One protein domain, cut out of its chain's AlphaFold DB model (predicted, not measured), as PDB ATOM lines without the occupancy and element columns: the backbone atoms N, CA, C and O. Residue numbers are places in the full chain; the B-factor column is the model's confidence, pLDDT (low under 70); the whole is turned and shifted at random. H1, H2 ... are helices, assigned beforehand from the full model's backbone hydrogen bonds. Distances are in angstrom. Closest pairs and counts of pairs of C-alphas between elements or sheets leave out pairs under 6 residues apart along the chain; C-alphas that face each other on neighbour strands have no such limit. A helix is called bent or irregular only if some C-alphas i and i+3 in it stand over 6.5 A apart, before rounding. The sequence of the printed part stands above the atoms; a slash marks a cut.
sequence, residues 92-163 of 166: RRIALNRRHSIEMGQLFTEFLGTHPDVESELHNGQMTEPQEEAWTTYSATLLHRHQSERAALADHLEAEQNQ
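This is residues 92 to 163 of the 166 residues of an uncharacterized protein of Actinomadura syzygii (UniProt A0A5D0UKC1). Two long helical rods, the arm H2b of a bent helix and the helix H1, run side by side in opposite ways. At one end of the pair the shorter arm H2a turns off steeply from H2b, and a long loop, residues 115 to 128, joins it to H1. The free end of H2 sticks out at the other end, with residues 158 to 163 standing free. The printed part has 72 residues with two named helices, H1 then H2, and no named strand; its class is all helix. It is loose, with a radius of gyration of the C-alphas of 16.0 A, and its outline is a rod spanning 53 by 22 by 18 A.

The longest helix, H2, covers residues 129 to 161 and by its hydrogen bonds was assigned as one helix, but it is bent: C-alphas 138 and 141 are 7.4 A apart. Its arm H2b, residues 141 to 161, is 30.7 A long and ends at C-alpha 161 (5.610, 40.493, 104.994). Its arm H2a, residues 129 to 138, is 14.1 A long. H1, residues 92 to 114, is 33.1 A long and begins at C-alpha 92 (-6.932, 47.010, 103.194).

H2b touches H1 at a shallow tilt of 1 degree, opposite ways; their closest C-alphas, those of His 146 and His 100, are 6.6 A apart. H2a stands to H2b at a steep tilt of 64 degrees. H2a and H1 are close but not clearly touching, with the C-alphas of Trp 135 and Phe 111 closest at 7.4 A. In H1, H2a and H2b every O i to N i+4 pair is within hydrogen-bond range.

The C-alphas farthest apart, those of Asp 117 and Gln 163, are 53.6 A apart. The printed part has no cut. The link from H1 to H2 is long, 14 residues, of which 121 to 126 stand free. The mean pLDDT of the printed part is 83.0; residues 117 to 126 are under 70.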
ATOM      1  N   ARG A  92      -7.004  46.270 104.459       84.62
ATOM      2  CA  ARG A  92      -6.932  47.010 103.194       84.62
ATOM      3  C   ARG A  92      -7.576  46.231 102.052       84.62
ATOM      4  O   ARG A  92      -8.247  46.836 101.219       84.62
ATOM      5  N   ARG A  93      -7.456  44.895 102.040       81.94
ATOM      6  CA  ARG A  93      -8.138  44.032 101.052       81.94
ATOM      7  C   ARG A  93      -9.652  44.102 101.220       81.94
ATOM      8  O   ARG A  93     -10.374  44.148 100.230       81.94
ATOM      9  N   ILE A  94     -10.135  44.176 102.460       77.81
ATOM     10  CA  ILE A  94     -11.569  44.311 102.756       77.81
ATOM     11  C   ILE A  94     -12.099  45.650 102.243       77.81
ATOM     12  O   ILE A  94     -13.117  45.687 101.554       77.81
ATOM     13  N   ALA A  95     -11.413  46.749 102.572       82.69
ATOM     14  CA  ALA A  95     -11.815  48.084 102.145       82.69
ATOM     15  C   ALA A  95     -11.836  48.197 100.612       82.69
ATOM     16  O   ALA A  95     -12.789  48.739 100.048       82.69
ATOM     17  N   LEU A  96     -10.827  47.621  99.947       84.75
ATOM     18  CA  LEU A  96     -10.747  47.572  98.491       84.75
ATOM     19  C   LEU A  96     -11.916  46.784  97.885       84.75
ATOM     20  O   LEU A  96     -12.628  47.313  97.035       84.75
ATOM     21  N   ASN A  97     -12.179  45.569  98.378       84.12
ATOM     22  CA  ASN A  97     -13.293  44.745  97.903       84.12
ATOM     23  C   ASN A  97     -14.646  45.438  98.110       84.12
ATOM     24  O   ASN A  97     -15.492  45.410  97.223       84.12
ATOM     25  N   ARG A  98     -14.847  46.108  99.253       84.69
ATOM     26  CA  ARG A  98     -16.081  46.857  99.527       84.69
ATOM     27  C   ARG A  98     -16.294  47.974  98.510       84.69
ATOM     28  O   ARG A  98     -17.408  48.136  98.018       84.69
ATOM     29  N   ARG A  99     -15.237  48.725  98.180       92.19
ATOM     30  CA  ARG A  99     -15.288  49.752  97.133       92.19
ATOM     31  C   ARG A  99     -15.644  49.130  95.783       92.19
ATOM     32  O   ARG A  99     -16.555  49.618  95.126       92.19
ATOM     33  N   HIS A 100     -14.989  48.032  95.413       92.81
ATOM     34  CA  HIS A 100     -15.257  47.322  94.157       92.81
ATOM     35  C   HIS A 100     -16.700  46.833  94.055       92.81
ATOM     36  O   HIS A 100     -17.328  47.019  93.019       92.81
ATOM     37  N   SER A 101     -17.265  46.279  95.131       83.56
ATOM     38  CA  SER A 101     -18.670  45.854  95.156       83.56
ATOM     39  C   SER A 101     -19.644  47.017  94.958       83.56
ATOM     40  O   SER A 101     -20.630  46.860  94.241       83.56
ATOM     41  N   ILE A 102     -19.373  48.182  95.556       88.56
ATOM     42  CA  ILE A 102     -20.204  49.383  95.374       88.56
ATOM     43  C   ILE A 102     -20.139  49.860  93.920       88.56
ATOM     44  O   ILE A 102     -21.179  50.089  93.309       88.56
ATOM     45  N   GLU A 103     -18.936  49.960  93.353       93.12
ATOM     46  CA  GLU A 103     -18.740  50.386  91.963       93.12
ATOM     47  C   GLU A 103     -19.391  49.413  90.971       93.12
ATOM     48  O   GLU A 103     -20.041  49.850  90.024       93.12
ATOM     49  N   MET A 104     -19.287  48.101  91.212       90.38
ATOM     50  CA  MET A 104     -19.955  47.099  90.381       90.38
ATOM     51  C   MET A 104     -21.480  47.206  90.450       90.38
ATOM     52  O   MET A 104     -22.135  47.114  89.417       90.38
ATOM     53  N   GLY A 105     -22.052  47.417  91.639       87.69
ATOM     54  CA  GLY A 105     -23.498  47.592  91.790       87.69
ATOM     55  C   GLY A 105     -24.012  48.870  91.119       87.69
ATOM     56  O   GLY A 105     -25.081  48.861  90.509       87.69
ATOM     57  N   GLN A 106     -23.232  49.953  91.166       91.81
ATOM     58  CA  GLN A 106     -23.539  51.192  90.444       91.81
ATOM     59  C   GLN A 106     -23.491  50.978  88.930       91.81
ATOM     60  O   GLN A 106     -24.444  51.337  88.243       91.81
ATOM     61  N   LEU A 107     -22.439  50.325  88.424       91.50
ATOM     62  CA  LEU A 107     -22.302  50.034  86.998       91.50
ATOM     63  C   LEU A 107     -23.410  49.101  86.494       91.50
ATOM     64  O   LEU A 107     -23.927  49.293  85.399       91.50
ATOM     65  N   PHE A 108     -23.813  48.116  87.299       88.69
ATOM     66  CA  PHE A 108     -24.929  47.233  86.960       88.69
ATOM     67  C   PHE A 108     -26.255  47.997  86.889       88.69
ATOM     68  O   PHE A 108     -27.047  47.786  85.976       88.69
ATOM     69  N   THR A 109     -26.473  48.938  87.811       88.50
ATOM     70  CA  THR A 109     -27.650  49.820  87.774       88.50
ATOM     71  C   THR A 109     -27.667  50.678  86.505       88.50
ATOM     72  O   THR A 109     -28.714  50.826  85.880       88.50
ATOM     73  N   GLU A 110     -26.515  51.220  86.103       90.12
ATOM     74  CA  GLU A 110     -26.374  51.999  84.866       90.12
ATOM     75  C   GLU A 110     -26.646  51.142  83.623       90.12
ATOM     76  O   GLU A 110     -27.431  51.542  82.763       90.12
ATOM     77  N   PHE A 111     -26.086  49.930  83.585       89.31
ATOM     78  CA  PHE A 111     -26.304  48.954  82.520       89.31
ATOM     79  C   PHE A 111     -27.792  48.624  82.335       89.31
ATOM     80  O   PHE A 111     -28.300  48.691  81.219       89.31
ATOM     81  N   LEU A 112     -28.526  48.344  83.417       84.94
ATOM     82  CA  LEU A 112     -29.974  48.106  83.333       84.94
ATOM     83  C   LEU A 112     -30.743  49.335  82.813       84.94
ATOM     84  O   LEU A 112     -31.756  49.190  82.136       84.94
ATOM     85  N   GLY A 113     -30.260  50.548  83.097       83.81
ATOM     86  CA  GLY A 113     -30.845  51.784  82.575       83.81
ATOM     87  C   GLY A 113     -30.618  51.993  81.073       83.81
ATOM     88  O   GLY A 113     -31.486  52.546  80.397       83.81
ATOM     89  N   THR A 114     -29.475  51.556  80.535       84.44
ATOM     90  CA  THR A 114     -29.144  51.678  79.103       84.44
ATOM     91  C   THR A 114     -29.623  50.496  78.262       84.44
ATOM     92  O   THR A 114     -29.688  50.620  77.040       84.44
ATOM     93  N   HIS A 115     -29.985  49.385  78.904       76.12
ATOM     94  CA  HIS A 115     -30.473  48.159  78.275       76.12
ATOM     95  C   HIS A 115     -31.875  47.787  78.793       76.12
ATOM     96  O   HIS A 115     -32.030  46.805  79.518       76.12
ATOM     97  N   PRO A 116     -32.922  48.569  78.454       70.69
ATOM     98  CA  PRO A 116     -34.290  48.336  78.933       70.69
ATOM     99  C   PRO A 116     -34.930  47.051  78.376       70.69
ATOM    100  O   PRO A 116     -35.980  46.628  78.848       70.69
ATOM    101  N   ASP A 117     -34.316  46.457  77.354       69.19
ATOM    102  CA  ASP A 117     -34.625  45.149  76.774       69.19
ATOM    103  C   ASP A 117     -34.099  43.973  77.618       69.19
ATOM    104  O   ASP A 117     -34.496  42.824  77.415       69.19
ATOM    105  N   VAL A 118     -33.239  44.251  78.600       65.50
ATOM    106  CA  VAL A 118     -32.845  43.301  79.637       65.50
ATOM    107  C   VAL A 118     -33.925  43.317  80.712       65.50
ATOM    108  O   VAL A 118     -33.938  44.183  81.585       65.50
ATOM    109  N   GLU A 119     -34.863  42.370  80.646       57.69
ATOM    110  CA  GLU A 119     -35.857  42.216  81.709       57.69
ATOM    111  C   GLU A 119     -35.153  42.020  83.063       57.69
ATOM    112  O   GLU A 119     -34.372  41.088  83.260       57.69
ATOM    113  N   SER A 120     -35.460  42.904  84.015       53.00
ATOM    114  CA  SER A 120     -35.025  42.805  85.414       53.00
ATOM    115  C   SER A 120     -35.476  41.494  86.076       53.00
ATOM    116  O   SER A 120     -34.882  41.081  87.074       53.00
ATOM    117  N   GLU A 121     -36.529  40.857  85.557       51.66
ATOM    118  CA  GLU A 121     -37.000  39.545  85.995       51.66
ATOM    119  C   GLU A 121     -36.274  38.446  85.216       51.66
ATOM    120  O   GLU A 121     -36.797  37.818  84.297       51.66
ATOM    121  N   LEU A 122     -35.023  38.209  85.605       53.75
ATOM    122  CA  LEU A 122     -34.265  37.052  85.150       53.75
ATOM    123  C   LEU A 122     -35.077  35.780  85.436       53.75
ATOM    124  O   LEU A 122     -35.289  35.435  86.604       53.75
ATOM    125  N   HIS A 123     -35.500  35.054  84.399       47.78
ATOM    126  CA  HIS A 123     -36.054  33.712  84.570       47.78
ATOM    127  C   HIS A 123     -34.995  32.858  85.285       47.78
ATOM    128  O   HIS A 123     -33.961  32.519  84.716       47.78
ATOM    129  N   ASN A 124     -35.243  32.542  86.559       52.78
ATOM    130  CA  ASN A 124     -34.356  31.793  87.460       52.78
ATOM    131  C   ASN A 124     -33.122  32.557  87.991       52.78
ATOM    132  O   ASN A 124     -32.219  31.930  88.545       52.78
ATOM    133  N   GLY A 125     -33.071  33.890  87.877       59.53
ATOM    134  CA  GLY A 125     -31.981  34.688  88.457       59.53
ATOM    135  C   GLY A 125     -30.669  34.694  87.659       59.53
ATOM    136  O   GLY A 125     -29.651  35.129  88.193       59.53
ATOM    137  N   GLN A 126     -30.672  34.226  86.405       62.06
ATOM    138  CA  GLN A 126     -29.508  34.237  85.511       62.06
ATOM    139  C   GLN A 126     -29.781  35.057  84.243       62.06
ATOM    140  O   GLN A 126     -30.865  34.968  83.668       62.06
ATOM    141  N   MET A 127     -28.793  35.856  83.822       70.56
ATOM    142  CA  MET A 127     -28.795  36.556  82.531       70.56
ATOM    143  C   MET A 127     -28.783  35.545  81.382       70.56
ATOM    144  O   MET A 127     -28.206  34.465  81.503       70.56
ATOM    145  N   THR A 128     -29.417  35.890  80.263       81.25
ATOM    146  CA  THR A 128     -29.266  35.103  79.031       81.25
ATOM    147  C   THR A 128     -27.858  35.285  78.459       81.25
ATOM    148  O   THR A 128     -27.201  36.284  78.734       81.25
ATOM    149  N   GLU A 129     -27.390  34.350  77.632       81.44
ATOM    150  CA  GLU A 129     -26.042  34.396  77.038       81.44
ATOM    151  C   GLU A 129     -25.734  35.726  76.302       81.44
ATOM    152  O   GLU A 129     -24.685  36.314  76.567       81.44
ATOM    153  N   PRO A 130     -26.651  36.317  75.499       81.19
ATOM    154  CA  PRO A 130     -26.428  37.646  74.915       81.19
ATOM    155  C   PRO A 130     -26.337  38.777  75.952       81.19
ATOM    156  O   PRO A 130     -25.612  39.753  75.760       81.19
ATOM    157  N   GLN A 131     -27.077  38.669  77.057       79.31
ATOM    158  CA  GLN A 131     -27.046  39.654  78.141       79.31
ATOM    159  C   GLN A 131     -25.754  39.544  78.952       79.31
ATOM    160  O   GLN A 131     -25.202  40.563  79.363       79.31
ATOM    161  N   GLU A 132     -25.251  38.326  79.147       84.50
ATOM    162  CA  GLU A 132     -23.956  38.063  79.767       84.50
ATOM    163  C   GLU A 132     -22.806  38.605  78.906       84.50
ATOM    164  O   GLU A 132     -21.900  39.247  79.438       84.50
ATOM    165  N   GLU A 133     -22.857  38.438  77.581       88.12
ATOM    166  CA  GLU A 133     -21.871  39.015  76.656       88.12
ATOM    167  C   GLU A 133     -21.896  40.555  76.683       88.12
ATOM    168  O   GLU A 133     -20.846  41.205  76.789       88.12
ATOM    169  N   ALA A 134     -23.095  41.150  76.659       86.62
ATOM    170  CA  ALA A 134     -23.275  42.596  76.760       86.62
ATOM    171  C   ALA A 134     -22.739  43.137  78.093       86.62
ATOM    172  O   ALA A 134     -21.966  44.098  78.111       86.62
ATOM    173  N   TRP A 135     -23.076  42.483  79.207       88.75
ATOM    174  CA  TRP A 135     -22.586  42.844  80.535       88.75
ATOM    175  C   TRP A 135     -21.069  42.671  80.667       88.75
ATOM    176  O   TRP A 135     -20.393  43.537  81.225       88.75
ATOM    177  N   THR A 136     -20.509  41.593  80.121       90.06
ATOM    178  CA  THR A 136     -19.062  41.334  80.119       90.06
ATOM    179  C   THR A 136     -18.321  42.439  79.377       90.06
ATOM    180  O   THR A 136     -17.344  42.985  79.890       90.06
ATOM    181  N   THR A 137     -18.818  42.827  78.203       93.50
ATOM    182  CA  THR A 137     -18.242  43.920  77.413       93.50
ATOM    183  C   THR A 137     -18.351  45.255  78.151       93.50
ATOM    184  O   THR A 137     -17.369  45.994  78.249       93.50
ATOM    185  N   TYR A 138     -19.522  45.550  78.721       91.88
ATOM    186  CA  TYR A 138     -19.798  46.801  79.428       91.88
ATOM    187  C   TYR A 138     -18.953  46.955  80.705       91.88
ATOM    188  O   TYR A 138     -18.425  48.028  80.994       91.88
ATOM    189  N   SER A 139     -18.761  45.863  81.450       94.06
ATOM    190  CA  SER A 139     -18.019  45.852  82.717       94.06
ATOM    191  C   SER A 139     -16.507  45.647  82.576       94.06
ATOM    192  O   SER A 139     -15.777  45.882  83.543       94.06
ATOM    193  N   ALA A 140     -16.007  45.291  81.385       94.88
ATOM    194  CA  ALA A 140     -14.604  44.938  81.143       94.88
ATOM    195  C   ALA A 140     -13.601  45.983  81.661       94.88
ATOM    196  O   ALA A 140     -12.623  45.634  82.325       94.88
ATOM    197  N   THR A 141     -13.854  47.272  81.411       96.44
ATOM    198  CA  THR A 141     -12.961  48.356  81.860       96.44
ATOM    199  C   THR A 141     -12.887  48.440  83.387       96.44
ATOM    200  O   THR A 141     -11.800  48.578  83.954       96.44
ATOM    201  N   LEU A 142     -14.032  48.323  84.072       93.75
ATOM    202  CA  LEU A 142     -14.097  48.380  85.533       93.75
ATOM    203  C   LEU A 142     -13.439  47.145  86.163       93.75
ATOM    204  O   LEU A 142     -12.624  47.282  87.076       93.75
ATOM    205  N   LEU A 143     -13.727  45.956  85.628       92.19
ATOM    206  CA  LEU A 143     -13.139  44.697  86.087       92.19
ATOM    207  C   LEU A 143     -11.619  44.671  85.901       92.19
ATOM    208  O   LEU A 143     -10.905  44.226  86.803       92.19
ATOM    209  N   HIS A 144     -11.115  45.197  84.781       95.88
ATOM    210  CA  HIS A 144      -9.678  45.318  84.550       95.88
ATOM    211  C   HIS A 144      -9.021  46.211  85.609       95.88
ATOM    212  O   HIS A 144      -8.040  45.806  86.235       95.88
ATOM    213  N   ARG A 145      -9.614  47.379  85.906       97.00
ATOM    214  CA  ARG A 145      -9.136  48.259  86.984       97.00
ATOM    215  C   ARG A 145      -9.141  47.548  88.337       97.00
ATOM    216  O   ARG A 145      -8.145  47.596  89.056       97.00
ATOM    217  N   HIS A 146     -10.232  46.864  88.687       95.81
ATOM    218  CA  HIS A 146     -10.335  46.118  89.947       95.81
ATOM    219  C   HIS A 146      -9.281  45.020  90.057       95.81
ATOM    220  O   HIS A 146      -8.736  44.779  91.135       95.81
ATOM    221  N   GLN A 147      -8.980  44.333  88.956       91.06
ATOM    222  CA  GLN A 147      -7.919  43.335  88.910       91.06
ATOM    223  C   GLN A 147      -6.543  43.965  89.151       91.06
ATOM    224  O   GLN A 147      -5.810  43.469  90.006       91.06
ATOM    225  N   SER A 148      -6.221  45.074  88.480       95.19
ATOM    226  CA  SER A 148      -4.954  45.787  88.676       95.19
ATOM    227  C   SER A 148      -4.785  46.304  90.107       95.19
ATOM    228  O   SER A 148      -3.721  46.140  90.694       95.19
ATOM    229  N   GLU A 149      -5.831  46.879  90.707       94.19
ATOM    230  CA  GLU A 149      -5.775  47.383  92.087       94.19
ATOM    231  C   GLU A 149      -5.587  46.260  93.115       94.19
ATOM    232  O   GLU A 149      -4.840  46.420  94.082       94.19
ATOM    233  N   ARG A 150      -6.238  45.105  92.909       92.19
ATOM    234  CA  ARG A 150      -6.052  43.927  93.771       92.19
ATOM    235  C   ARG A 150      -4.646  43.352  93.649       92.19
ATOM    236  O   ARG A 150      -4.080  42.979  94.672       92.19
ATOM    237  N   ALA A 151      -4.099  43.298  92.433       90.25
ATOM    238  CA  ALA A 151      -2.731  42.850  92.190       90.25
ATOM    239  C   ALA A 151      -1.719  43.775  92.882       90.25
ATOM    240  O   ALA A 151      -0.944  43.310  93.707       90.25
ATOM    241  N   ALA A 152      -1.827  45.091  92.674       93.81
ATOM    242  CA  ALA A 152      -0.943  46.065  93.315       93.81
ATOM    243  C   ALA A 152      -0.992  45.978  94.849       93.81
ATOM    244  O   ALA A 152       0.041  46.004  95.517       93.81
ATOM    245  N   LEU A 153      -2.187  45.837  95.435       90.19
ATOM    246  CA  LEU A 153      -2.309  45.655  96.880       90.19
ATOM    247  C   LEU A 153      -1.701  44.322  97.341       90.19
ATOM    248  O   LEU A 153      -1.122  44.271  98.420       90.19
ATOM    249  N   ALA A 154      -1.830  43.245  96.566       82.19
ATOM    250  CA  ALA A 154      -1.191  41.977  96.898       82.19
ATOM    251  C   ALA A 154       0.339  42.110  96.928       82.19
ATOM    252  O   ALA A 154       0.929  41.708  97.928       82.19
ATOM    253  N   ASP A 155       0.930  42.758  95.922       89.38
ATOM    254  CA  ASP A 155       2.375  42.999  95.837       89.38
ATOM    255  C   ASP A 155       2.881  43.823  97.034       89.38
ATOM    256  O   ASP A 155       3.892  43.491  97.652       89.38
ATOM    257  N   HIS A 156       2.147  44.875  97.421       89.12
ATOM    258  CA  HIS A 156       2.479  45.682  98.601       89.12
ATOM    259  C   HIS A 156       2.447  44.872  99.902       89.12
ATOM    260  O   HIS A 156       3.341  45.008 100.734       89.12
ATOM    261  N   LEU A 157       1.431  44.027 100.077       84.06
ATOM    262  CA  LEU A 157       1.278  43.201 101.276       84.06
ATOM    263  C   LEU A 157       2.351  42.119 101.380       84.06
ATOM    264  O   LEU A 157       2.849  41.849 102.469       84.06
ATOM    265  N   GLU A 158       2.713  41.509 100.254       82.38
ATOM    266  CA  GLU A 158       3.806  40.542 100.188       82.38
ATOM    267  C   GLU A 158       5.156  41.211 100.484       82.38
ATOM    268  O   GLU A 158       5.959  40.676 101.248       82.38
ATOM    269  N   ALA A 159       5.390  42.416  99.955       86.69
ATOM    270  CA  ALA A 159       6.596  43.184 100.251       86.69
ATOM    271  C   ALA A 159       6.716  43.537 101.744       86.69
ATOM    272  O   ALA A 159       7.807  43.430 102.295       86.69
ATOM    273  N   GLU A 160       5.617  43.915 102.407       85.69
ATOM    274  CA  GLU A 160       5.597  44.183 103.853       85.69
ATOM    275  C   GLU A 160       5.888  42.927 104.687       85.69
ATOM    276  O   GLU A 160       6.627  43.003 105.664       85.69
ATOM    277  N   GLN A 161       5.357  41.764 104.297       77.44
ATOM    278  CA  GLN A 161       5.610  40.493 104.994       77.44
ATOM    279  C   GLN A 161       7.055  40.003 104.844       77.44
ATOM    280  O   GLN A 161       7.568  39.318 105.726       77.44
ATOM    281  N   ASN A 162       7.707  40.355 103.735       77.19
ATOM    282  CA  ASN A 162       9.075  39.950 103.422       77.19
ATOM    283  C   ASN A 162      10.140  40.944 103.923       77.19
ATOM    284  O   ASN A 162      11.330  40.726 103.683       77.19
ATOM    285  N   GLN A 163       9.753  42.026 104.609       72.88
ATOM    286  CA  GLN A 163      10.712  42.918 105.259       72.88
ATOM    287  C   GLN A 163      11.192  42.301 106.583       72.88
ATOM    288  O   GLN A 163      10.375  42.068 107.474       72.88
TER     289      GLN A 163